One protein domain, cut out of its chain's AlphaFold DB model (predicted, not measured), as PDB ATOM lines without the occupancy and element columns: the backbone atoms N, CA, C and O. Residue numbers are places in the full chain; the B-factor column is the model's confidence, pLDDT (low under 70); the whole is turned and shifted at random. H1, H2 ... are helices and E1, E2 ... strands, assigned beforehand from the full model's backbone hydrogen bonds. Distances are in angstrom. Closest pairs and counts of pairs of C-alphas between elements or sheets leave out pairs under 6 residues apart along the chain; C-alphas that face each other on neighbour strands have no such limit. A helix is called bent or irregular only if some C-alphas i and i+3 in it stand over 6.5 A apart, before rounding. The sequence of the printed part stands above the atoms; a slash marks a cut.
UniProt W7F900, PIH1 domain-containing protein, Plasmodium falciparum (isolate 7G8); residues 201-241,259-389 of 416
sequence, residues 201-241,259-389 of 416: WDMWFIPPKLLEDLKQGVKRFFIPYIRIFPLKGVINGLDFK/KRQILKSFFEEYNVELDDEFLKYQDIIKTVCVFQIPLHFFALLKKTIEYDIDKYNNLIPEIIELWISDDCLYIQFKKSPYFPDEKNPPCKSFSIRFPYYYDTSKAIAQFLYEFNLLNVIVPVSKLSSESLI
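This is residues 201 to 241 and 259 to 389 of the 416 residues of the protein "PIH1 domain-containing protein" of Plasmodium falciparum (isolate 7G8) (UniProt W7F900). Two four-stranded sheets, E1 E3 E8 E7 and E2 E6 E5 E4, lie partly face to face as a loose sandwich, with H4 at one end of the strands reaching from one sheet to the other, and H2 and H5 near the other end of the first sheet. Residues 216 to 241 make a long loop that folds back beside E1, and residues 259 to 264 stick out. The 172 printed residues hold five named helices and eight named strands, in the order E1 H1 E2 H2 E3 H3 H4 E4 E5 E6 E7 E8 H5; the first sheet is antiparallel, the second mixed. The class is mixed, with under half of the residues in named elements; the whole is compact, with a radius of gyration of the C-alphas of 16.7 A and spans of 46 by 46 by 29 A.

E1, residues 202 to 206, is an edge strand, antiparallel to E3, residues 288 to 294, at 155 degrees, with N 204 and O 290 2.9 A apart. Residues 235 to 236, a stretch too short to be named as a strand, pair antiparallel with residues 204 to 205 of E1. E3 is antiparallel to E8, residues 373 to 379, with N 291 and O 376 2.8 A apart. E7, residues 364 to 368, forms a hairpin with E8, with N 366 and O 375 2.9 A apart. H1, residues 208 to 215, only grazes this strongly twisted sheet. H2, residues 276 to 286, is irregular, with C-alphas 282 and 285 8.4 A apart, and touches H5, residues 382 to 385; their closest C-alphas, of Lys 286 and Ser 384, are 5.1 A apart. H2 and H5 also only graze this sheet. In the other sheet E2, residues 271 to 273, is parallel to E6, residues 350 to 353, with N 353 and O 272 2.6 A apart. E4, residues 320 to 325, E5, residues 328 to 333, and E6 form a meander, each strand the antiparallel neighbour of the one before; N 330 and O 323 are 2.8 A apart, as are N 352 and O 329. H4, residues 309 to 319, only grazes both sheets. H3, residues 298 to 301, is on neither sheet and apart from H4. Every O i to N i+4 pair is within hydrogen-bond range in H1, but 5 of 7 in H4 and 2 of 7 in H2, which has 4 of 8 O i to N i+3 pairs within range; H3 and H5 are too short for an O i to N i+4 pair.

E1 begins at C-alpha 202, (-47.748, -13.072, -10.900). E3 spans 19.3 A, E8 19.2 A, E4 16.1 A, E5 16.0 A and H4 15.6 A. H5 ends at C-alpha 385, (-32.563, -3.840, -21.417).

The C-alphas farthest apart, of Lys 259 and Glu 306, are 51.4 A apart. Residues 242 to 258 are not printed, and C-alphas 241 and 259 are 12.5 A apart across the cut. The link from E5 to E6 is long. The mean pLDDT of the printed part is 70.3; 76 residues are under 70, among them 259 to 282 and 296 to 313.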
ATOM      1  N   TRP A 201     -50.770 -11.276  -7.438       80.44
ATOM      2  CA  TRP A 201     -50.080 -10.963  -8.688       80.44
ATOM      3  C   TRP A 201     -49.098 -12.076  -9.084       80.44
ATOM      4  O   TRP A 201     -48.681 -12.887  -8.258       80.44
ATOM      5  N   ASP A 202     -48.720 -12.116 -10.360       85.25
ATOM      6  CA  ASP A 202     -47.748 -13.072 -10.900       85.25
ATOM      7  C   ASP A 202     -46.431 -12.419 -11.300       85.25
ATOM      8  O   ASP A 202     -46.407 -11.246 -11.662       85.25
ATOM      9  N   MET A 203     -45.360 -13.216 -11.317       85.88
ATOM     10  CA  MET A 203     -44.049 -12.847 -11.848       85.88
ATOM     11  C   MET A 203     -43.598 -13.873 -12.876       85.88
ATOM     12  O   MET A 203     -43.527 -15.066 -12.574       85.88
ATOM     13  N   TRP A 204     -43.254 -13.405 -14.069       88.31
ATOM     14  CA  TRP A 204     -42.806 -14.254 -15.167       88.31
ATOM     15  C   TRP A 204     -41.482 -13.762 -15.721       88.31
ATOM     16  O   TRP A 204     -41.348 -12.583 -16.030       88.31
ATOM     17  N   PHE A 205     -40.538 -14.675 -15.918       88.44
ATOM     18  CA  PHE A 205     -39.323 -14.404 -16.679       88.44
ATOM     19  C   PHE A 205     -39.512 -14.906 -18.101       88.44
ATOM     20  O   PHE A 205     -39.805 -16.086 -18.330       88.44
ATOM     21  N   ILE A 206     -39.391 -13.987 -19.053       91.19
ATOM     22  CA  ILE A 206     -39.726 -14.205 -20.455       91.19
ATOM     23  C   ILE A 206     -38.485 -13.949 -21.314       91.19
ATOM     24  O   ILE A 206     -37.864 -12.891 -21.194       91.19
ATOM     25  N   PRO A 207     -38.106 -14.884 -22.201       91.69
ATOM     26  CA  PRO A 207     -37.037 -14.648 -23.163       91.69
ATOM     27  C   PRO A 207     -37.353 -13.432 -24.057       91.69
ATOM     28  O   PRO A 207     -38.446 -13.394 -24.627       91.69
ATOM     29  N   PRO A 208     -36.419 -12.481 -24.257       89.88
ATOM     30  CA  PRO A 208     -36.684 -11.270 -25.035       89.88
ATOM     31  C   PRO A 208     -37.158 -11.567 -26.457       89.88
ATOM     32  O   PRO A 208     -38.139 -10.996 -26.914       89.88
ATOM     33  N   LYS A 209     -36.546 -12.565 -27.108       89.62
ATOM     34  CA  LYS A 209     -36.922 -13.007 -28.456       89.62
ATOM     35  C   LYS A 209     -38.404 -13.378 -28.581       89.62
ATOM     36  O   LYS A 209     -39.028 -13.052 -29.577       89.62
ATOM     37  N   LEU A 210     -38.988 -14.005 -27.555       88.94
ATOM     38  CA  LEU A 210     -40.412 -14.347 -27.565       88.94
ATOM     39  C   LEU A 210     -41.295 -13.091 -27.552       88.94
ATOM     40  O   LEU A 210     -42.350 -13.071 -28.177       88.94
ATOM     41  N   LEU A 211     -40.870 -12.050 -26.837       86.88
ATOM     42  CA  LEU A 211     -41.571 -10.769 -26.799       86.88
ATOM     43  C   LEU A 211     -41.384  -9.985 -28.102       86.88
ATOM     44  O   LEU A 211     -42.321  -9.351 -28.571       86.88
ATOM     45  N   GLU A 212     -40.204 -10.067 -28.712       87.81
ATOM     46  CA  GLU A 212     -39.912  -9.474 -30.021       87.81
ATOM     47  C   GLU A 212     -40.748 -10.122 -31.130       87.81
ATOM     48  O   GLU A 212     -41.350  -9.409 -31.929       87.81
ATOM     49  N   ASP A 213     -40.879 -11.451 -31.116       85.94
ATOM     50  CA  ASP A 213     -41.756 -12.195 -32.026       85.94
ATOM     51  C   ASP A 213     -43.231 -11.785 -31.837       85.94
ATOM     52  O   ASP A 213     -43.965 -11.628 -32.811       85.94
ATOM     53  N   LEU A 214     -43.672 -11.557 -30.591       81.75
ATOM     54  CA  LEU A 214     -45.019 -11.048 -30.287       81.75
ATOM     55  C   LEU A 214     -45.225  -9.589 -30.730       81.75
ATOM     56  O   LEU A 214     -46.352  -9.206 -31.040       81.75
ATOM     57  N   LYS A 215     -44.164  -8.774 -30.741       81.31
ATOM     58  CA  LYS A 215     -44.170  -7.385 -31.238       81.31
ATOM     59  C   LYS A 215     -44.128  -7.334 -32.769       81.31
ATOM     60  O   LYS A 215     -44.569  -6.352 -33.364       81.31
ATOM     61  N   GLN A 216     -43.626  -8.375 -33.428       82.12
ATOM     62  CA  GLN A 216     -43.452  -8.387 -34.875       82.12
ATOM     63  C   GLN A 216     -44.798  -8.394 -35.616       82.12
ATOM     64  O   GLN A 216     -45.632  -9.278 -35.447       82.12
ATOM     65  N   GLY A 217     -44.996  -7.412 -36.501       68.88
ATOM     66  CA  GLY A 217     -46.158  -7.363 -37.395       68.88
ATOM     67  C   GLY A 217     -47.484  -7.003 -36.718       68.88
ATOM     68  O   GLY A 217     -48.516  -6.999 -37.389       68.88
ATOM     69  N   VAL A 218     -47.475  -6.668 -35.424       67.81
ATOM     70  CA  VAL A 218     -48.643  -6.120 -34.730       67.81
ATOM     71  C   VAL A 218     -48.543  -4.604 -34.651       67.81
ATOM     72  O   VAL A 218     -47.497  -4.047 -34.344       67.81
ATOM     73  N   LYS A 219     -49.666  -3.928 -34.903       65.50
ATOM     74  CA  LYS A 219     -49.769  -2.471 -34.740       65.50
ATOM     75  C   LYS A 219     -49.676  -2.044 -33.269       65.50
ATOM     76  O   LYS A 219     -49.371  -0.897 -32.989       65.50
ATOM     77  N   ARG A 220     -50.031  -2.943 -32.344       66.19
ATOM     78  CA  ARG A 220     -50.052  -2.697 -30.898       66.19
ATOM     79  C   ARG A 220     -49.513  -3.915 -30.174       66.19
ATOM     80  O   ARG A 220     -50.107  -4.992 -30.262       66.19
ATOM     81  N   PHE A 221     -48.412  -3.735 -29.461       77.50
ATOM     82  CA  PHE A 221     -47.783  -4.801 -28.697       77.50
ATOM     83  C   PHE A 221     -48.337  -4.867 -27.272       77.50
ATOM     84  O   PHE A 221     -48.392  -3.868 -26.559       77.50
ATOM     85  N   PHE A 222     -48.715  -6.066 -26.832       79.19
ATOM     86  CA  PHE A 222     -49.053  -6.327 -25.438       79.19
ATOM     87  C   PHE A 222     -48.644  -7.738 -25.032       79.19
ATOM     88  O   PHE A 222     -48.666  -8.671 -25.836       79.19
ATOM     89  N   ILE A 223     -48.322  -7.910 -23.753       81.88
ATOM     90  CA  ILE A 223     -48.073  -9.233 -23.181       81.88
ATOM     91  C   ILE A 223     -49.405  -9.802 -22.676       81.88
ATOM     92  O   ILE A 223     -50.032  -9.174 -21.825       81.88
ATOM     93  N   PRO A 224     -49.877 -10.963 -23.164       79.06
ATOM     94  CA  PRO A 224     -51.172 -11.510 -22.768       79.06
ATOM     95  C   PRO A 224     -51.177 -11.963 -21.303       79.06
ATOM     96  O   PRO A 224     -50.129 -12.171 -20.692       79.06
ATOM     97  N   TYR A 225     -52.363 -12.177 -20.725       81.19
ATOM     98  CA  TYR A 225     -52.462 -12.751 -19.381       81.19
ATOM     99  C   TYR A 225     -51.984 -14.211 -19.389       81.19
ATOM    100  O   TYR A 225     -52.729 -15.101 -19.801       81.19
ATOM    101  N   ILE A 226     -50.762 -14.473 -18.919       78.94
ATOM    102  CA  ILE A 226     -50.050 -15.746 -19.127       78.94
ATOM    103  C   ILE A 226     -50.763 -16.918 -18.444       78.94
ATOM    104  O   ILE A 226     -50.736 -18.044 -18.940       78.94
ATOM    105  N   ARG A 227     -51.489 -16.671 -17.345       71.88
ATOM    106  CA  ARG A 227     -52.332 -17.704 -16.719       71.88
ATOM    107  C   ARG A 227     -53.460 -18.197 -17.626       71.88
ATOM    108  O   ARG A 227     -53.867 -19.349 -17.493       71.88
ATOM    109  N   ILE A 228     -53.993 -17.327 -18.484       63.25
ATOM    110  CA  ILE A 228     -55.093 -17.644 -19.405       63.25
ATOM    111  C   ILE A 228     -54.546 -18.080 -20.765       63.25
ATOM    112  O   ILE A 228     -55.064 -19.025 -21.354       63.25
ATOM    113  N   PHE A 229     -53.480 -17.427 -21.227       71.81
ATOM    114  CA  PHE A 229     -52.819 -17.684 -22.502       71.81
ATOM    115  C   PHE A 229     -51.346 -18.036 -22.254       71.81
ATOM    116  O   PHE A 229     -50.481 -17.161 -22.341       71.81
ATOM    117  N   PRO A 230     -51.045 -19.299 -21.898       74.62
ATOM    118  CA  PRO A 230     -49.693 -19.706 -21.550       74.62
ATOM    119  C   PRO A 230     -48.722 -19.528 -22.711       74.62
ATOM    120  O   PRO A 230     -48.962 -19.994 -23.824       74.62
ATOM    121  N   LEU A 231     -47.588 -18.905 -22.414       78.25
ATOM    122  CA  LEU A 231     -46.473 -18.762 -23.337       78.25
ATOM    123  C   LEU A 231     -45.471 -19.903 -23.126       78.25
ATOM    124  O   LEU A 231     -45.208 -20.328 -22.000       78.25
ATOM    125  N   LYS A 232     -44.902 -20.432 -24.211       81.06
ATOM    126  CA  LYS A 232     -43.918 -21.519 -24.130       81.06
ATOM    127  C   LYS A 232     -42.547 -20.959 -23.752       81.06
ATOM    128  O   LYS A 232     -42.103 -19.977 -24.332       81.06
ATOM    129  N   GLY A 233     -41.854 -21.623 -22.826       79.00
ATOM    130  CA  GLY A 233     -40.495 -21.238 -22.424       79.00
ATOM    131  C   GLY A 233     -40.426 -20.071 -21.437       79.00
ATOM    132  O   GLY A 233     -39.336 -19.567 -21.195       79.00
ATOM    133  N   VAL A 234     -41.561 -19.656 -20.861       83.50
ATOM    134  CA  VAL A 234     -41.596 -18.690 -19.753       83.50
ATOM    135  C   VAL A 234     -41.405 -19.397 -18.418       83.50
ATOM    136  O   VAL A 234     -41.889 -20.514 -18.217       83.50
ATOM    137  N   ILE A 235     -40.714 -18.738 -17.496       80.12
ATOM    138  CA  ILE A 235     -40.434 -19.266 -16.162       80.12
ATOM    139  C   ILE A 235     -41.353 -18.554 -15.174       80.12
ATOM    140  O   ILE A 235     -41.380 -17.324 -15.122       80.12
ATOM    141  N   ASN A 236     -42.104 -19.317 -14.378       78.88
ATOM    142  CA  ASN A 236     -42.869 -18.752 -13.271       78.88
ATOM    143  C   ASN A 236     -41.915 -18.419 -12.119       78.88
ATOM    144  O   ASN A 236     -41.387 -19.324 -11.469       78.88
ATOM    145  N   GLY A 237     -41.735 -17.129 -11.843       72.75
ATOM    146  CA  GLY A 237     -40.885 -16.647 -10.759       72.75
ATOM    147  C   GLY A 237     -41.370 -17.056  -9.365       72.75
ATOM    148  O   GLY A 237     -40.572 -17.112  -8.436       72.75
ATOM    149  N   LEU A 238     -42.654 -17.406  -9.221       68.38
ATOM    150  CA  LEU A 238     -43.267 -17.829  -7.956       68.38
ATOM    151  C   LEU A 238     -43.266 -19.354  -7.735       68.38
ATOM    152  O   LEU A 238     -43.669 -19.810  -6.664       68.38
ATOM    153  N   ASP A 239     -42.849 -20.154  -8.724       58.00
ATOM    154  CA  ASP A 239     -42.762 -21.626  -8.626       58.00
ATOM    155  C   ASP A 239     -41.298 -22.132  -8.616       58.00
ATOM    156  O   ASP A 239     -41.022 -23.280  -8.979       58.00
ATOM    157  N   PHE A 240     -40.351 -21.286  -8.197       53.72
ATOM    158  CA  PHE A 240     -38.917 -21.591  -8.160       53.72
ATOM    159  C   PHE A 240     -38.578 -22.869  -7.359       53.72
ATOM    160  O   PHE A 240     -39.069 -23.081  -6.248       53.72
ATOM    161  N   LYS A 241     -37.694 -23.711  -7.917       45.84
ATOM    162  CA  LYS A 241     -37.096 -24.890  -7.261       45.84
ATOM    163  C   LYS A 241     -35.572 -24.871  -7.490       45.84
ATOM    164  O   LYS A 241     -35.166 -25.056  -8.637       45.84
ATOM    165  N   LYS A 259     -33.225 -25.344   5.273       33.25
ATOM    166  CA  LYS A 259     -34.640 -25.128   5.002       33.25
ATOM    167  C   LYS A 259     -35.207 -24.050   5.960       33.25
ATOM    168  O   LYS A 259     -36.228 -23.523   5.664       33.25
ATOM    169  N   ARG A 260     -34.582 -23.518   7.024       31.09
ATOM    170  CA  ARG A 260     -35.021 -22.227   7.625       31.09
ATOM    171  C   ARG A 260     -34.546 -20.942   6.904       31.09
ATOM    172  O   ARG A 260     -34.696 -19.865   7.460       31.09
ATOM    173  N   GLN A 261     -34.067 -21.045   5.670       35.00
ATOM    174  CA  GLN A 261     -34.251 -20.059   4.598       35.00
ATOM    175  C   GLN A 261     -35.523 -20.337   3.770       35.00
ATOM    176  O   GLN A 261     -35.776 -19.524   2.894       35.00
ATOM    177  N   ILE A 262     -36.273 -21.449   4.019       30.86
ATOM    178  CA  ILE A 262     -37.560 -21.926   3.402       30.86
ATOM    179  C   ILE A 262     -38.331 -20.690   3.108       30.86
ATOM    180  O   ILE A 262     -39.053 -20.293   4.008       30.86
ATOM    181  N   LEU A 263     -38.160 -20.080   1.928       30.08
ATOM    182  CA  LEU A 263     -39.028 -18.984   1.555       30.08
ATOM    183  C   LEU A 263     -39.213 -18.023   2.764       30.08
ATOM    184  O   LEU A 263     -40.346 -17.682   3.045       30.08
ATOM    185  N   LYS A 264     -38.209 -17.842   3.661       31.16
ATOM    186  CA  LYS A 264     -38.570 -17.783   5.121       31.16
ATOM    187  C   LYS A 264     -38.822 -16.396   5.639       31.16
ATOM    188  O   LYS A 264     -39.312 -16.216   6.745       31.16
ATOM    189  N   SER A 265     -38.542 -15.474   4.749       35.16
ATOM    190  CA  SER A 265     -39.316 -14.281   4.629       35.16
ATOM    191  C   SER A 265     -40.526 -14.551   3.715       35.16
ATOM    192  O   SER A 265     -41.645 -14.337   4.125       35.16
ATOM    193  N   PHE A 266     -40.350 -15.147   2.531       29.94
ATOM    194  CA  PHE A 266     -41.337 -15.352   1.439       29.94
ATOM    195  C   PHE A 266     -41.372 -14.146   0.545       29.94
ATOM    196  O   PHE A 266     -42.238 -14.078  -0.308       29.94
ATOM    197  N   PHE A 267     -40.424 -13.224   0.733       42.56
ATOM    198  CA  PHE A 267     -40.620 -11.801   0.509       42.56
ATOM    199  C   PHE A 267     -41.283 -11.091   1.721       42.56
ATOM    200  O   PHE A 267     -41.842 -10.025   1.555       42.56
ATOM    201  N   GLU A 268     -41.243 -11.692   2.922       37.69
ATOM    202  CA  GLU A 268     -41.735 -11.379   4.300       37.69
ATOM    203  C   GLU A 268     -43.126 -10.813   4.511       37.69
ATOM    204  O   GLU A 268     -43.780 -11.187   5.475       37.69
ATOM    205  N   GLU A 269     -43.653 -10.053   3.567       39.69
ATOM    206  CA  GLU A 269     -45.088  -9.867   3.375       39.69
ATOM    207  C   GLU A 269     -45.403  -9.161   2.035       39.69
ATOM    208  O   GLU A 269     -46.490  -8.587   1.927       39.69
ATOM    209  N   TYR A 270     -44.472  -9.265   1.054       46.09
ATOM    210  CA  TYR A 270     -44.290  -8.636  -0.284       46.09
ATOM    211  C   TYR A 270     -43.182  -7.555  -0.444       46.09
ATOM    212  O   TYR A 270     -43.348  -6.651  -1.252       46.09
ATOM    213  N   ASN A 271     -42.044  -7.658   0.253       49.69
ATOM    214  CA  ASN A 271     -40.754  -7.050  -0.115       49.69
ATOM    215  C   ASN A 271     -39.823  -8.134  -0.687       49.69
ATOM    216  O   ASN A 271     -39.198  -8.898   0.053       49.69
ATOM    217  N   VAL A 272     -39.811  -8.253  -2.016       53.44
ATOM    218  CA  VAL A 272     -39.270  -9.408  -2.754       53.44
ATOM    219  C   VAL A 272     -37.767  -9.286  -2.998       53.44
ATOM    220  O   VAL A 272     -37.385  -8.277  -3.541       53.44
ATOM    221  N   GLU A 273     -36.908 -10.257  -2.662       54.12
ATOM    222  CA  GLU A 273     -35.451 -10.184  -2.916       54.12
ATOM    223  C   GLU A 273     -34.977 -11.328  -3.827       54.12
ATOM    224  O   GLU A 273     -35.160 -12.503  -3.507       54.12
ATOM    225  N   LEU A 274     -34.399 -10.977  -4.983       61.16
ATOM    226  CA  LEU A 274     -33.931 -11.915  -6.011       61.16
ATOM    227  C   LEU A 274     -32.402 -12.000  -6.026       61.16
ATOM    228  O   LEU A 274     -31.767 -11.232  -6.732       61.16
ATOM    229  N   ASP A 275     -31.802 -12.911  -5.265       60.03
ATOM    230  CA  ASP A 275     -30.340 -12.984  -5.118       60.03
ATOM    231  C   ASP A 275     -29.556 -13.385  -6.397       60.03
ATOM    232  O   ASP A 275     -30.098 -13.823  -7.416       60.03
ATOM    233  N   ASP A 276     -28.227 -13.248  -6.339       62.56
ATOM    234  CA  ASP A 276     -27.298 -13.592  -7.427       62.56
ATOM    235  C   ASP A 276     -27.409 -15.046  -7.906       62.56
ATOM    236  O   ASP A 276     -27.088 -15.357  -9.057       62.56
ATOM    237  N   GLU A 277     -27.788 -15.960  -7.012       61.06
ATOM    238  CA  GLU A 277     -27.925 -17.383  -7.315       61.06
ATOM    239  C   GLU A 277     -29.188 -17.623  -8.150       61.06
ATOM    240  O   GLU A 277     -29.141 -18.333  -9.160       61.06
ATOM    241  N   PHE A 278     -30.284 -16.947  -7.798       64.25
ATOM    242  CA  PHE A 278     -31.530 -16.936  -8.554       64.25
ATOM    243  C   PHE A 278     -31.326 -16.413  -9.979       64.25
ATOM    244  O   PHE A 278     -31.794 -17.018 -10.941       64.25
ATOM    245  N   LEU A 279     -30.574 -15.325 -10.145       65.62
ATOM    246  CA  LEU A 279     -30.369 -14.702 -11.457       65.62
ATOM    247  C   LEU A 279     -29.484 -15.526 -12.404       65.62
ATOM    248  O   LEU A 279     -29.619 -15.420 -13.627       65.62
ATOM    249  N   LYS A 280     -28.603 -16.373 -11.860       64.62
ATOM    250  CA  LYS A 280     -27.781 -17.317 -12.637       64.62
ATOM    251  C   LYS A 280     -28.571 -18.541 -13.108       64.62
ATOM    252  O   LYS A 280     -28.143 -19.225 -14.037       64.62
ATOM    253  N   TYR A 281     -29.711 -18.841 -12.489       64.44
ATOM    254  CA  TYR A 281     -30.530 -19.990 -12.853       64.44
ATOM    255  C   TYR A 281     -31.208 -19.779 -14.214       64.44
ATOM    256  O   TYR A 281     -31.794 -18.731 -14.456       64.44
ATOM    257  N   GLN A 282     -31.141 -20.779 -15.104       61.12
ATOM    258  CA  GLN A 282     -31.774 -20.762 -16.437       61.12
ATOM    259  C   GLN A 282     -31.513 -19.483 -17.259       61.12
ATOM    260  O   GLN A 282     -32.352 -19.088 -18.065       61.12
ATOM    261  N   ASP A 283     -30.355 -18.841 -17.063       71.62
ATOM    262  CA  ASP A 283     -30.019 -17.561 -17.691       71.62
ATOM    263  C   ASP A 283     -31.081 -16.461 -17.451       71.62
ATOM    264  O   ASP A 283     -31.272 -15.592 -18.303       71.62
ATOM    265  N   ILE A 284     -31.754 -16.456 -16.288       79.19
ATOM    266  CA  ILE A 284     -32.764 -15.447 -15.908       79.19
ATOM    267  C   ILE A 284     -32.232 -14.022 -16.086       79.19
ATOM    268  O   ILE A 284     -32.966 -13.147 -16.541       79.19
ATOM    269  N   ILE A 285     -30.942 -13.790 -15.837       78.31
ATOM    270  CA  ILE A 285     -30.287 -12.500 -16.084       78.31
ATOM    271  C   ILE A 285     -30.465 -11.970 -17.522       78.31
ATOM    272  O   ILE A 285     -30.429 -10.764 -17.737       78.31
ATOM    273  N   LYS A 286     -30.682 -12.835 -18.522       84.50
ATOM    274  CA  LYS A 286     -30.906 -12.465 -19.934       84.50
ATOM    275  C   LYS A 286     -32.389 -12.302 -20.289       84.50
ATOM    276  O   LYS A 286     -32.713 -12.063 -21.450       84.50
ATOM    277  N   THR A 287     -33.291 -12.484 -19.331       88.44
ATOM    278  CA  THR A 287     -34.741 -12.440 -19.549       88.44
ATOM    279  C   THR A 287     -35.330 -11.073 -19.228       88.44
ATOM    280  O   THR A 287     -34.692 -10.221 -18.614       88.44
ATOM    281  N   VAL A 288     -36.574 -10.875 -19.643       88.56
ATOM    282  CA  VAL A 288     -37.419  -9.764 -19.216       88.56
ATOM    283  C   VAL A 288     -38.353 -10.266 -18.131       88.56
ATOM    284  O   VAL A 288     -38.981 -11.314 -18.290       88.56
ATOM    285  N   CYS A 289     -38.463  -9.522 -17.036       88.12
ATOM    286  CA  CYS A 289     -39.417  -9.825 -15.986       88.12
ATOM    287  C   CYS A 289     -40.738  -9.105 -16.253       88.12
ATOM    288  O   CYS A 289     -40.769  -7.919 -16.576       88.12
ATOM    289  N   VAL A 290     -41.842  -9.828 -16.101       89.25
ATOM    290  CA  VAL A 290     -43.197  -9.306 -16.252       89.25
ATOM    291  C   VAL A 290     -43.993  -9.600 -14.997       89.25
ATOM    292  O   VAL A 290     -44.288 -10.757 -14.686       89.25
ATOM    293  N   PHE A 291     -44.384  -8.535 -14.309       87.06
ATOM    294  CA  PHE A 291     -45.369  -8.581 -13.242       87.06
ATOM    295  C   PHE A 291     -46.760  -8.480 -13.837       87.06
ATOM    296  O   PHE A 291     -47.022  -7.546 -14.582       87.06
ATOM    297  N   GLN A 292     -47.654  -9.409 -13.506       88.56
ATOM    298  CA  GLN A 292     -49.055  -9.351 -13.921       88.56
ATOM    299  C   GLN A 292     -49.934  -9.160 -12.695       88.56
ATOM    300  O   GLN A 292     -50.082 -10.072 -11.885       88.56
ATOM    301  N   ILE A 293     -50.502  -7.963 -12.559       84.94
ATOM    302  CA  ILE A 293     -51.215  -7.514 -11.365       84.94
ATOM    303  C   ILE A 293     -52.706  -7.381 -11.698       84.94
ATOM    304  O   ILE A 293     -53.100  -6.454 -12.416       84.94
ATOM    305  N   PRO A 294     -53.562  -8.294 -11.211       81.25
ATOM    306  CA  PRO A 294     -55.004  -8.199 -11.372       81.25
ATOM    307  C   PRO A 294     -55.564  -7.008 -10.595       81.25
ATOM    308  O   PRO A 294     -55.632  -6.989  -9.368       81.25
ATOM    309  N   LEU A 295     -56.041  -6.011 -11.324       77.62
ATOM    310  CA  LEU A 295     -56.676  -4.828 -10.772       77.62
ATOM    311  C   LEU A 295     -58.186  -5.033 -10.699       77.62
ATOM    312  O   LEU A 295     -58.976  -4.413 -11.413       77.62
ATOM    313  N   HIS A 296     -58.613  -5.923  -9.805       69.62
ATOM    314  CA  HIS A 296     -60.026  -6.279  -9.641       69.62
ATOM    315  C   HIS A 296     -60.943  -5.073  -9.375       69.62
ATOM    316  O   HIS A 296     -62.135  -5.128  -9.681       69.62
ATOM    317  N   PHE A 297     -60.401  -3.963  -8.866       68.25
ATOM    318  CA  PHE A 297     -61.150  -2.724  -8.681       68.25
ATOM    319  C   PHE A 297     -61.553  -2.041  -9.997       68.25
ATOM    320  O   PHE A 297     -62.649  -1.484 -10.075       68.25
ATOM    321  N   PHE A 298     -60.745  -2.132 -11.060       67.88
ATOM    322  CA  PHE A 298     -61.119  -1.582 -12.366       67.88
ATOM    323  C   PHE A 298     -62.329  -2.318 -12.955       67.88
ATOM    324  O   PHE A 298     -63.152  -1.701 -13.625       67.88
ATOM    325  N   ALA A 299     -62.557  -3.583 -12.581       66.38
ATOM    326  CA  ALA A 299     -63.781  -4.298 -12.946       66.38
ATOM    327  C   ALA A 299     -65.058  -3.667 -12.348       66.38
ATOM    328  O   ALA A 299     -66.156  -3.883 -12.868       66.38
ATOM    329  N   LEU A 300     -64.935  -2.915 -11.246       64.50
ATOM    330  CA  LEU A 300     -66.027  -2.129 -10.666       64.50
ATOM    331  C   LEU A 300     -66.190  -0.796 -11.404       64.50
ATOM    332  O   LEU A 300     -67.314  -0.473 -11.776       64.50
ATOM    333  N   LEU A 301     -65.092  -0.081 -11.682       64.44
ATOM    334  CA  LEU A 301     -65.096   1.171 -12.460       64.44
ATOM    335  C   LEU A 301     -65.697   0.989 -13.860       64.44
ATOM    336  O   LEU A 301     -66.479   1.829 -14.294       64.44
ATOM    337  N   LYS A 302     -65.451  -0.154 -14.515       65.56
ATOM    338  CA  LYS A 302     -66.042  -0.507 -15.824       65.56
ATOM    339  C   LYS A 302     -67.557  -0.561 -15.843       65.56
ATOM    340  O   LYS A 302     -68.165  -0.508 -16.903       65.56
ATOM    341  N   LYS A 303     -68.184  -0.717 -14.679       62.44
ATOM    342  CA  LYS A 303     -69.645  -0.714 -14.557       62.44
ATOM    343  C   LYS A 303     -70.208   0.701 -14.419       62.44
ATOM    344  O   LYS A 303     -71.425   0.853 -14.464       62.44
ATOM    345  N   THR A 304     -69.352   1.693 -14.185       59.19
ATOM    346  CA  THR A 304     -69.722   3.069 -13.826       59.19
ATOM    347  C   THR A 304     -69.240   4.083 -14.858       59.19
ATOM    348  O   THR A 304     -69.872   5.118 -15.033       59.19
ATOM    349  N   ILE A 305     -68.142   3.785 -15.545       60.72
ATOM    350  CA  ILE A 305     -67.554   4.608 -16.595       60.72
ATOM    351  C   ILE A 305     -67.765   3.872 -17.922       60.72
ATOM    352  O   ILE A 305     -67.413   2.697 -18.032       60.72
ATOM    353  N   GLU A 306     -68.374   4.553 -18.894       60.88
ATOM    354  CA  GLU A 306     -68.530   4.079 -20.276       60.88
ATOM    355  C   GLU A 306     -67.151   3.784 -20.900       60.88
ATOM    356  O   GLU A 306     -66.149   4.323 -20.434       60.88
ATOM    357  N   TYR A 307     -67.069   2.872 -21.878       59.75
ATOM    358  CA  TYR A 307     -65.786   2.427 -22.445       59.75
ATOM    359  C   TYR A 307     -65.006   3.607 -23.037       59.75
ATOM    360  O   TYR A 307     -65.283   4.054 -24.146       59.75
ATOM    361  N   ASP A 308     -64.025   4.086 -22.283       65.94
ATOM    362  CA  ASP A 308     -63.138   5.174 -22.664       65.94
ATOM    363  C   ASP A 308     -61.743   4.818 -22.165       65.94
ATOM    364  O   ASP A 308     -61.425   4.943 -20.984       65.94
ATOM    365  N   ILE A 309     -60.939   4.279 -23.072       61.22
ATOM    366  CA  ILE A 309     -59.600   3.782 -22.781       61.22
ATOM    367  C   ILE A 309     -58.721   4.928 -22.236       61.22
ATOM    368  O   ILE A 309     -57.992   4.727 -21.261       61.22
ATOM    369  N   ASP A 310     -58.864   6.151 -22.759       65.25
ATOM    370  CA  ASP A 310     -58.047   7.317 -22.384       65.25
ATOM    371  C   ASP A 310     -58.349   7.756 -20.953       65.25
ATOM    372  O   ASP A 310     -57.460   8.103 -20.169       65.25
ATOM    373  N   LYS A 311     -59.614   7.648 -20.554       66.56
ATOM    374  CA  LYS A 311     -60.030   7.887 -19.173       66.56
ATOM    375  C   LYS A 311     -59.436   6.875 -18.190       66.56
ATOM    376  O   LYS A 311     -59.106   7.253 -17.070       66.56
ATOM    377  N   TYR A 312     -59.267   5.610 -18.585       65.56
ATOM    378  CA  TYR A 312     -58.612   4.602 -17.735       65.56
ATOM    379  C   TYR A 312     -57.122   4.873 -17.591       65.56
ATOM    380  O   TYR A 312     -56.588   4.766 -16.491       65.56
ATOM    381  N   ASN A 313     -56.468   5.274 -18.675       66.12
ATOM    382  CA  ASN A 313     -55.066   5.662 -18.635       66.12
ATOM    383  C   ASN A 313     -54.782   6.823 -17.720       66.12
ATOM    384  O   ASN A 313     -53.831   6.778 -16.951       66.12
ATOM    385  N   ASN A 314     -55.608   7.860 -17.801       71.81
ATOM    386  CA  ASN A 314     -55.442   9.020 -16.944       71.81
ATOM    387  C   ASN A 314     -55.669   8.658 -15.471       71.81
ATOM    388  O   ASN A 314     -55.044   9.246 -14.595       71.81
ATOM    389  N   LEU A 315     -56.490   7.637 -15.212       71.06
ATOM    390  CA  LEU A 315     -56.822   7.174 -13.874       71.06
ATOM    391  C   LEU A 315     -55.745   6.288 -13.228       71.06
ATOM    392  O   LEU A 315     -55.608   6.286 -12.005       71.06
ATOM    393  N   ILE A 316     -54.993   5.508 -14.009       73.19
ATOM    394  CA  ILE A 316     -53.985   4.589 -13.458       73.19
ATOM    395  C   ILE A 316     -52.942   5.329 -12.601       73.19
ATOM    396  O   ILE A 316     -52.792   4.928 -11.449       73.19
ATOM    397  N   PRO A 317     -52.303   6.422 -13.063       73.69
ATOM    398  CA  PRO A 317     -51.341   7.183 -12.260       73.69
ATOM    399  C   PRO A 317     -51.931   7.842 -11.004       73.69
ATOM    400  O   PRO A 317     -51.204   8.132 -10.058       73.69
ATOM    401  N   GLU A 318     -53.243   8.094 -10.969       75.31
ATOM    402  CA  GLU A 318     -53.912   8.663  -9.789       75.31
ATOM    403  C   GLU A 318     -54.115   7.621  -8.677       75.31
ATOM    404  O   GLU A 318     -54.162   7.966  -7.495       75.31
ATOM    405  N   ILE A 319     -54.250   6.342  -9.047       74.56
ATOM    406  CA  ILE A 319     -54.585   5.246  -8.125       74.56
ATOM    407  C   ILE A 319     -53.383   4.344  -7.848       74.56
ATOM    408  O   ILE A 319     -53.318   3.716  -6.795       74.56
ATOM    409  N   ILE A 320     -52.439   4.241  -8.776       79.00
ATOM    410  CA  ILE A 320     -51.270   3.379  -8.657       79.00
ATOM    411  C   ILE A 320     -50.039   4.233  -8.900       79.00
ATOM    412  O   ILE A 320     -49.874   4.826  -9.962       79.00
ATOM    413  N   GLU A 321     -49.169   4.262  -7.906       78.94
ATOM    414  CA  GLU A 321     -47.864   4.884  -8.005       78.94
ATOM    415  C   GLU A 321     -46.814   3.786  -8.123       78.94
ATOM    416  O   GLU A 321     -46.778   2.843  -7.329       78.94
ATOM    417  N   LEU A 322     -46.012   3.886  -9.178       75.75
ATOM    418  CA  LEU A 322     -44.958   2.946  -9.524       75.75
ATOM    419  C   LEU A 322     -43.663   3.735  -9.612       75.75
ATOM    420  O   LEU A 322     -43.574   4.678 -10.396       75.75
ATOM    421  N   TRP A 323     -42.659   3.349  -8.842       72.44
ATOM    422  CA  TRP A 323     -41.336   3.948  -8.953       72.44
ATOM    423  C   TRP A 323     -40.272   2.916  -8.641       72.44
ATOM    424  O   TRP A 323     -40.544   1.882  -8.033       72.44
ATOM    425  N   ILE A 324     -39.054   3.195  -9.084       70.25
ATOM    426  CA  ILE A 324     -37.911   2.334  -8.830       70.25
ATOM    427  C   ILE A 324     -36.862   3.158  -8.091       70.25
ATOM    428  O   ILE A 324     -36.515   4.251  -8.532       70.25
ATOM    429  N   SER A 325     -36.396   2.655  -6.953       68.00
ATOM    430  CA  SER A 325     -35.394   3.305  -6.104       68.00
ATOM    431  C   SER A 325     -34.563   2.231  -5.415       68.00
ATOM    432  O   SER A 325     -35.125   1.240  -4.955       68.00
ATOM    433  N   ASP A 326     -33.241   2.418  -5.372       62.81
ATOM    434  CA  ASP A 326     -32.289   1.548  -4.665       62.81
ATOM    435  C   ASP A 326     -32.532   0.052  -4.929       62.81
ATOM    436  O   ASP A 326     -32.778  -0.739  -4.014       62.81
ATOM    437  N   ASP A 327     -32.536  -0.318  -6.215       66.94
ATOM    438  CA  ASP A 327     -32.795  -1.673  -6.720       66.94
ATOM    439  C   ASP A 327     -34.218  -2.203  -6.487       66.94
ATOM    440  O   ASP A 327     -34.495  -3.360  -6.780       66.94
ATOM    441  N   CYS A 328     -35.155  -1.402  -5.980       69.88
ATOM    442  CA  CYS A 328     -36.504  -1.852  -5.651       69.88
ATOM    443  C   CYS A 328     -37.565  -1.221  -6.555       69.88
ATOM    444  O   CYS A 328     -37.675  -0.001  -6.621       69.88
ATOM    445  N   LEU A 329     -38.399  -2.041  -7.196       75.25
ATOM    446  CA  LEU A 329     -39.666  -1.623  -7.792       75.25
ATOM    447  C   LEU A 329     -40.719  -1.503  -6.691       75.25
ATOM    448  O   LEU A 329     -41.098  -2.497  -6.082       75.25
ATOM    449  N   TYR A 330     -41.227  -0.302  -6.470       76.56
ATOM    450  CA  TYR A 330     -42.305  -0.019  -5.538       76.56
ATOM    451  C   TYR A 330     -43.630   0.092  -6.277       76.56
ATOM    452  O   TYR A 330     -43.724   0.742  -7.318       76.56
ATOM    453  N   ILE A 331     -44.658  -0.539  -5.715       77.69
ATOM    454  CA  ILE A 331     -46.032  -0.482  -6.202       77.69
ATOM    455  C   ILE A 331     -46.927  -0.054  -5.050       77.69
ATOM    456  O   ILE A 331     -47.227  -0.835  -4.142       77.69
ATOM    457  N   GLN A 332     -47.373   1.196  -5.095       80.38
ATOM    458  CA  GLN A 332     -48.263   1.764  -4.099       80.38
ATOM    459  C   GLN A 332     -49.661   1.957  -4.664       80.38
ATOM    460  O   GLN A 332     -49.864   2.634  -5.668       80.38
ATOM    461  N   PHE A 333     -50.649   1.411  -3.961       78.06
ATOM    462  CA  PHE A 333     -52.051   1.667  -4.257       78.06
ATOM    463  C   PHE A 333     -52.555   2.836  -3.412       78.06
ATOM    464  O   PHE A 333     -52.596   2.771  -2.183       78.06
ATOM    465  N   LYS A 334     -52.954   3.910  -4.087       79.25
ATOM    466  CA  LYS A 334     -53.647   5.064  -3.520       79.25
ATOM    467  C   LYS A 334     -55.146   4.783  -3.446       79.25
ATOM    468  O   LYS A 334     -55.695   3.940  -4.159       79.25
ATOM    469  N   LYS A 335     -55.835   5.512  -2.570       75.31
ATOM    470  CA  LYS A 335     -57.299   5.491  -2.536       75.31
ATOM    471  C   LYS A 335     -57.835   6.095  -3.828       75.31
ATOM    472  O   LYS A 335     -57.498   7.219  -4.175       75.31
ATOM    473  N   SER A 336     -58.716   5.368  -4.504       72.19
ATOM    474  CA  SER A 336     -59.377   5.894  -5.694       72.19
ATOM    475  C   SER A 336     -60.342   7.032  -5.330       72.19
ATOM    476  O   SER A 336     -61.179   6.816  -4.447       72.19
ATOM    477  N   PRO A 337     -60.310   8.184  -6.030       70.19
ATOM    478  CA  PRO A 337     -61.246   9.289  -5.793       70.19
ATOM    479  C   PRO A 337     -62.681   8.967  -6.249       70.19
ATOM    480  O   PRO A 337     -63.627   9.667  -5.898       70.19
ATOM    481  N   TYR A 338     -62.867   7.884  -7.009       68.38
ATOM    482  CA  TYR A 338     -64.163   7.457  -7.544       68.38
ATOM    483  C   TYR A 338     -64.967   6.586  -6.576       68.38
ATOM    484  O   TYR A 338     -66.137   6.288  -6.836       68.38
ATOM    485  N   PHE A 339     -64.364   6.165  -5.463       60.97
ATOM    486  CA  PHE A 339     -65.041   5.397  -4.427       60.97
ATOM    487  C   PHE A 339     -65.086   6.201  -3.127       60.97
ATOM    488  O   PHE A 339     -64.068   6.760  -2.726       60.97
ATOM    489  N   PRO A 340     -66.231   6.211  -2.414       66.19
ATOM    490  CA  PRO A 340     -66.272   6.698  -1.039       66.19
ATOM    491  C   PRO A 340     -65.205   5.992  -0.196       66.19
ATOM    492  O   PRO A 340     -64.986   4.795  -0.390       66.19
ATOM    493  N   ASP A 341     -64.590   6.693   0.759       65.44
ATOM    494  CA  ASP A 341     -63.484   6.176   1.583       65.44
ATOM    495  C   ASP A 341     -63.757   4.789   2.188       65.44
ATOM    496  O   ASP A 341     -62.905   3.905   2.156       65.44
ATOM    497  N   GLU A 342     -64.977   4.564   2.674       62.69
ATOM    498  CA  GLU A 342     -65.411   3.302   3.290       62.69
ATOM    499  C   GLU A 342     -65.588   2.142   2.292       62.69
ATOM    500  O   GLU A 342     -65.771   0.989   2.687       62.69
ATOM    501  N   LYS A 343     -65.583   2.446   0.990       59.69
ATOM    502  CA  LYS A 343     -65.806   1.515  -0.125       59.69
ATOM    503  C   LYS A 343     -64.576   1.351  -1.017       59.69
ATOM    504  O   LYS A 343     -64.672   0.631  -2.013       59.69
ATOM    505  N   ASN A 344     -63.453   1.995  -0.688       64.50
ATOM    506  CA  ASN A 344     -62.211   1.783  -1.420       64.50
ATOM    507  C   ASN A 344     -61.776   0.310  -1.267       64.50
ATOM    508  O   ASN A 344     -61.799  -0.221  -0.151       64.50
ATOM    509  N   PRO A 345     -61.435  -0.385  -2.363       59.38
ATOM    510  CA  PRO A 345     -60.997  -1.768  -2.281       59.38
ATOM    511  C   PRO A 345     -59.680  -1.877  -1.497       59.38
ATOM    512  O   PRO A 345     -58.808  -1.023  -1.647       59.38
ATOM    513  N   PRO A 346     -59.516  -2.919  -0.662       58.00
ATOM    514  CA  PRO A 346     -58.275  -3.134   0.065       58.00
ATOM    515  C   PRO A 346     -57.205  -3.642  -0.908       58.00
ATOM    516  O   PRO A 346     -57.140  -4.836  -1.189       58.00
ATOM    517  N   CYS A 347     -56.387  -2.737  -1.436       65.06
ATOM    518  CA  CYS A 347     -55.196  -3.081  -2.205       65.06
ATOM    519  C   CYS A 347     -53.972  -2.985  -1.287       65.06
ATOM    520  O   CYS A 347     -53.785  -1.973  -0.610       65.06
ATOM    521  N   LYS A 348     -53.153  -4.039  -1.237       66.25
ATOM    522  CA  LYS A 348     -51.903  -4.034  -0.468       66.25
ATOM    523  C   LYS A 348     -50.785  -3.529  -1.379       66.25
ATOM    524  O   LYS A 348     -50.538  -4.132  -2.419       66.25
ATOM    525  N   SER A 349     -50.151  -2.424  -1.001       73.75
ATOM    526  CA  SER A 349     -48.905  -1.961  -1.623       73.75
ATOM    527  C   SER A 349     -47.778  -2.959  -1.359       73.75
ATOM    528  O   SER A 349     -47.802  -3.658  -0.343       73.75
ATOM    529  N   PHE A 350     -46.801  -3.029  -2.257       71.38
ATOM    530  CA  PHE A 350     -45.672  -3.950  -2.146       71.38
ATOM    531  C   PHE A 350     -44.425  -3.411  -2.850       71.38
ATOM    532  O   PHE A 350     -44.530  -2.507  -3.679       71.38
ATOM    533  N   SER A 351     -43.251  -3.959  -2.530       72.94
ATOM    534  CA  SER A 351     -42.009  -3.629  -3.229       72.94
ATOM    535  C   SER A 351     -41.209  -4.867  -3.625       72.94
ATOM    536  O   SER A 351     -41.381  -5.967  -3.100       72.94
ATOM    537  N   ILE A 352     -40.353  -4.719  -4.628       71.75
ATOM    538  CA  ILE A 352     -39.611  -5.827  -5.215       71.75
ATOM    539  C   ILE A 352     -38.179  -5.401  -5.486       71.75
ATOM    540  O   ILE A 352     -37.923  -4.659  -6.425       71.75
ATOM    541  N   ARG A 353     -37.251  -5.914  -4.689       68.75
ATOM    542  CA  ARG A 353     -35.804  -5.794  -4.841       68.75
ATOM    543  C   ARG A 353     -35.266  -6.698  -5.959       68.75
ATOM    544  O   ARG A 353     -35.312  -7.928  -5.886       68.75
ATOM    545  N   PHE A 354     -34.679  -6.053  -6.957       67.81
ATOM    546  CA  PHE A 354     -33.898  -6.593  -8.064       67.81
ATOM    547  C   PHE A 354     -32.446  -6.098  -7.976       67.81
ATOM    548  O   PHE A 354     -32.155  -5.011  -8.466       67.81
ATOM    549  N   PRO A 355     -31.504  -6.891  -7.444       53.66
ATOM    550  CA  PRO A 355     -30.151  -6.435  -7.086       53.66
ATOM    551  C   PRO A 355     -29.223  -6.009  -8.242       53.66
ATOM    552  O   PRO A 355     -28.049  -5.754  -8.007       53.66
ATOM    553  N   TYR A 356     -29.707  -5.941  -9.487       56.12
ATOM    554  CA  TYR A 356     -28.908  -5.526 -10.652       56.12
ATOM    555  C   TYR A 356     -29.598  -4.476 -11.520       56.12
ATOM    556  O   TYR A 356     -29.241  -4.298 -12.692       56.12
ATOM    557  N   TYR A 357     -30.605  -3.792 -10.982       56.75
ATOM    558  CA  TYR A 357     -31.418  -2.891 -11.776       56.75
ATOM    559  C   TYR A 357     -30.935  -1.441 -11.678       56.75
ATOM    560  O   TYR A 357     -31.437  -0.631 -10.907       56.75
ATOM    561  N   TYR A 358     -29.953  -1.120 -12.521       50.75
ATOM    562  CA  TYR A 358     -29.246   0.164 -12.502       50.75
ATOM    563  C   TYR A 358     -29.833   1.261 -13.404       50.75
ATOM    564  O   TYR A 358     -29.358   2.391 -13.343       50.75
ATOM    565  N   ASP A 359     -30.829   0.973 -14.252       54.31
ATOM    566  CA  ASP A 359     -31.329   1.956 -15.225       54.31
ATOM    567  C   ASP A 359     -32.859   1.938 -15.304       54.31
ATOM    568  O   ASP A 359     -33.484   1.154 -16.021       54.31
ATOM    569  N   THR A 360     -33.472   2.794 -14.492       50.19
ATOM    570  CA  THR A 360     -34.919   2.871 -14.270       50.19
ATOM    571  C   THR A 360     -35.709   3.442 -15.442       50.19
ATOM    572  O   THR A 360     -36.935   3.377 -15.433       50.19
ATOM    573  N   SER A 361     -35.026   3.890 -16.497       56.09
ATOM    574  CA  SER A 361     -35.623   4.502 -17.687       56.09
ATOM    575  C   SER A 361     -36.418   3.544 -18.587       56.09
ATOM    576  O   SER A 361     -37.192   4.010 -19.415       56.09
ATOM    577  N   LYS A 362     -36.258   2.221 -18.447       69.81
ATOM    578  CA  LYS A 362     -36.777   1.239 -19.424       69.81
ATOM    579  C   LYS A 362     -37.953   0.387 -18.951       69.81
ATOM    580  O   LYS A 362     -38.336  -0.547 -19.646       69.81
ATOM    581  N   ALA A 363     -38.526   0.638 -17.778       75.94
ATOM    582  CA  ALA A 363     -39.703  -0.120 -17.357       75.94
ATOM    583  C   ALA A 363     -40.951   0.322 -18.151       75.94
ATOM    584  O   ALA A 363     -41.178   1.511 -18.346       75.94
ATOM    585  N   ILE A 364     -41.769  -0.637 -18.595       78.44
ATOM    586  CA  ILE A 364     -42.993  -0.390 -19.374       78.44
ATOM    587  C   ILE A 364     -44.199  -0.865 -18.569       78.44
ATOM    588  O   ILE A 364     -44.232  -1.998 -18.089       78.44
ATOM    589  N   ALA A 365     -45.227  -0.028 -18.467       78.56
ATOM    590  CA  ALA A 365     -46.522  -0.416 -17.925       78.56
ATOM    591  C   ALA A 365     -47.531  -0.632 -19.063       78.56
ATOM    592  O   ALA A 365     -47.670   0.213 -19.942       78.56
ATOM    593  N   GLN A 366     -48.257  -1.753 -19.048       81.19
ATOM    594  CA  GLN A 366     -49.336  -2.022 -20.007       81.19
ATOM    595  C   GLN A 366     -50.611  -2.405 -19.269       81.19
ATOM    596  O   GLN A 366     -50.646  -3.411 -18.558       81.19
ATOM    597  N   PHE A 367     -51.687  -1.647 -19.470       80.25
ATOM    598  CA  PHE A 367     -52.990  -2.014 -18.933       80.25
ATOM    599  C   PHE A 367     -53.825  -2.770 -19.962       80.25
ATOM    600  O   PHE A 367     -54.304  -2.226 -20.955       80.25
ATOM    601  N   LEU A 368     -54.055  -4.047 -19.687       76.00
ATOM    602  CA  LEU A 368     -54.968  -4.882 -20.445       76.00
ATOM    603  C   LEU A 368     -56.382  -4.675 -19.923       76.00
ATOM    604  O   LEU A 368     -56.806  -5.338 -18.966       76.00
ATOM    605  N   TYR A 369     -57.116  -3.783 -20.592       72.75
ATOM    606  CA  TYR A 369     -58.483  -3.447 -20.220       72.75
ATOM    607  C   TYR A 369     -59.307  -4.710 -20.009       72.75
ATOM    608  O   TYR A 369     -59.732  -4.933 -18.885       72.75
ATOM    609  N   GLU A 370     -59.495  -5.577 -21.013       71.44
ATOM    610  CA  GLU A 370     -60.375  -6.763 -20.942       71.44
ATOM    611  C   GLU A 370     -60.163  -7.628 -19.691       71.44
ATOM    612  O   GLU A 370     -61.138  -8.030 -19.050       71.44
ATOM    613  N   PHE A 371     -58.908  -7.808 -19.278       70.69
ATOM    614  CA  PHE A 371     -58.530  -8.629 -18.128       70.69
ATOM    615  C   PHE A 371     -58.446  -7.848 -16.807       70.69
ATOM    616  O   PHE A 371     -58.312  -8.464 -15.752       70.69
ATOM    617  N   ASN A 372     -58.584  -6.517 -16.840       77.75
ATOM    618  CA  ASN A 372     -58.255  -5.606 -15.739       77.75
ATOM    619  C   ASN A 372     -56.861  -5.907 -15.185       77.75
ATOM    620  O   ASN A 372     -56.691  -6.045 -13.978       77.75
ATOM    621  N   LEU A 373     -55.891  -6.105 -16.070       81.62
ATOM    622  CA  LEU A 373     -54.568  -6.585 -15.700       81.62
ATOM    623  C   LEU A 373     -53.546  -5.506 -16.009       81.62
ATOM    624  O   LEU A 373     -53.492  -5.018 -17.134       81.62
ATOM    625  N   LEU A 374     -52.743  -5.145 -15.020       84.62
ATOM    626  CA  LEU A 374     -51.582  -4.298 -15.225       84.62
ATOM    627  C   LEU A 374     -50.356  -5.188 -15.385       84.62
ATOM    628  O   LEU A 374     -50.000  -5.923 -14.464       84.62
ATOM    629  N   ASN A 375     -49.724  -5.110 -16.549       86.69
ATOM    630  CA  ASN A 375     -48.386  -5.631 -16.740       86.69
ATOM    631  C   ASN A 375     -47.381  -4.546 -16.346       86.69
ATOM    632  O   ASN A 375     -47.471  -3.431 -16.855       86.69
ATOM    633  N   VAL A 376     -46.413  -4.882 -15.499       84.81
ATOM    634  CA  VAL A 376     -45.200  -4.078 -15.301       84.81
ATOM    635  C   VAL A 376     -44.033  -4.889 -15.845       84.81
ATOM    636  O   VAL A 376     -43.743  -5.981 -15.360       84.81
ATOM    637  N   ILE A 377     -43.423  -4.384 -16.907       86.25
ATOM    638  CA  ILE A 377     -42.410  -5.064 -17.710       86.25
ATOM    639  C   ILE A 377     -41.083  -4.392 -17.410       86.25
ATOM    640  O   ILE A 377     -40.919  -3.204 -17.675       86.25
ATOM    641  N   VAL A 378     -40.141  -5.148 -16.864       83.38
ATOM    642  CA  VAL A 378     -38.837  -4.627 -16.459       83.38
ATOM    643  C   VAL A 378     -37.725  -5.517 -17.012       83.38
ATOM    644  O   VAL A 378     -37.835  -6.748 -16.960       83.38
ATOM    645  N   PRO A 379     -36.644  -4.944 -17.561       84.00
ATOM    646  CA  PRO A 379     -35.458  -5.731 -17.851       84.00
ATOM    647  C   PRO A 379     -34.866  -6.286 -16.548       84.00
ATOM    648  O   PRO A 379     -34.836  -5.600 -15.536       84.00
ATOM    649  N   VAL A 380     -34.377  -7.526 -16.554       81.06
ATOM    650  CA  VAL A 380     -33.707  -8.116 -15.379       81.06
ATOM    651  C   VAL A 380     -32.263  -7.618 -15.247       81.06
ATOM    652  O   VAL A 380     -31.727  -7.525 -14.148       81.06
ATOM    653  N   SER A 381     -31.619  -7.300 -16.369       78.56
ATOM    654  CA  SER A 381     -30.245  -6.797 -16.437       78.56
ATOM    655  C   SER A 381     -30.033  -5.841 -17.610       78.56
ATOM    656  O   SER A 381     -30.880  -5.728 -18.503       78.56
ATOM    657  N   LYS A 382     -28.839  -5.237 -17.675       78.06
ATOM    658  CA  LYS A 382     -28.387  -4.445 -18.828       78.06
ATOM    659  C   LYS A 382     -28.518  -5.196 -20.162       78.06
ATOM    660  O   LYS A 382     -28.943  -4.601 -21.138       78.06
ATOM    661  N   LEU A 383     -28.247  -6.505 -20.193       79.56
ATOM    662  CA  LEU A 383     -28.376  -7.309 -21.418       79.56
ATOM    663  C   LEU A 383     -29.831  -7.388 -21.891       79.56
ATOM    664  O   LEU A 383     -30.124  -7.206 -23.066       79.56
ATOM    665  N   SER A 384     -30.763  -7.638 -20.971       83.44
ATOM    666  CA  SER A 384     -32.190  -7.676 -21.316       83.44
ATOM    667  C   SER A 384     -32.763  -6.295 -21.645       83.44
ATOM    668  O   SER A 384     -33.756  -6.203 -22.363       83.44
ATOM    669  N   SER A 385     -32.134  -5.218 -21.155       80.56
ATOM    670  CA  SER A 385     -32.563  -3.840 -21.417       80.56
ATOM    671  C   SER A 385     -32.233  -3.376 -22.840       80.56
ATOM    672  O   SER A 385     -32.794  -2.391 -23.316       80.56
ATOM    673  N   GLU A 386     -31.358  -4.096 -23.543       83.12
ATOM    674  CA  GLU A 386     -31.045  -3.900 -24.963       83.12
ATOM    675  C   GLU A 386     -32.064  -4.582 -25.898       83.12
ATOM    676  O   GLU A 386     -31.953  -4.461 -27.116       83.12
ATOM    677  N   SER A 387     -33.086  -5.266 -25.370       84.00
ATOM    678  CA  SER A 387     -34.149  -5.844 -26.203       84.00
ATOM    679  C   SER A 387     -34.948  -4.770 -26.947       84.00
ATOM    680  O   SER A 387     -35.253  -3.700 -26.410       84.00
ATOM    681  N   LEU A 388     -35.373  -5.088 -28.174       83.19
ATOM    682  CA  LEU A 388     -36.174  -4.202 -29.031       83.19
ATOM    683  C   LEU A 388     -37.540  -3.838 -28.430       83.19
ATOM    684  O   LEU A 388     -38.195  -2.895 -28.881       83.19
ATOM    685  N   ILE A 389     -37.996  -4.565 -27.410       81.19
ATOM    686  CA  ILE A 389     -39.248  -4.237 -26.724       81.19
ATOM    687  C   ILE A 389     -39.157  -2.921 -25.944       81.19
ATOM    688  O   ILE A 389     -40.176  -2.256 -25.815       81.19
TER     689      ILE A 389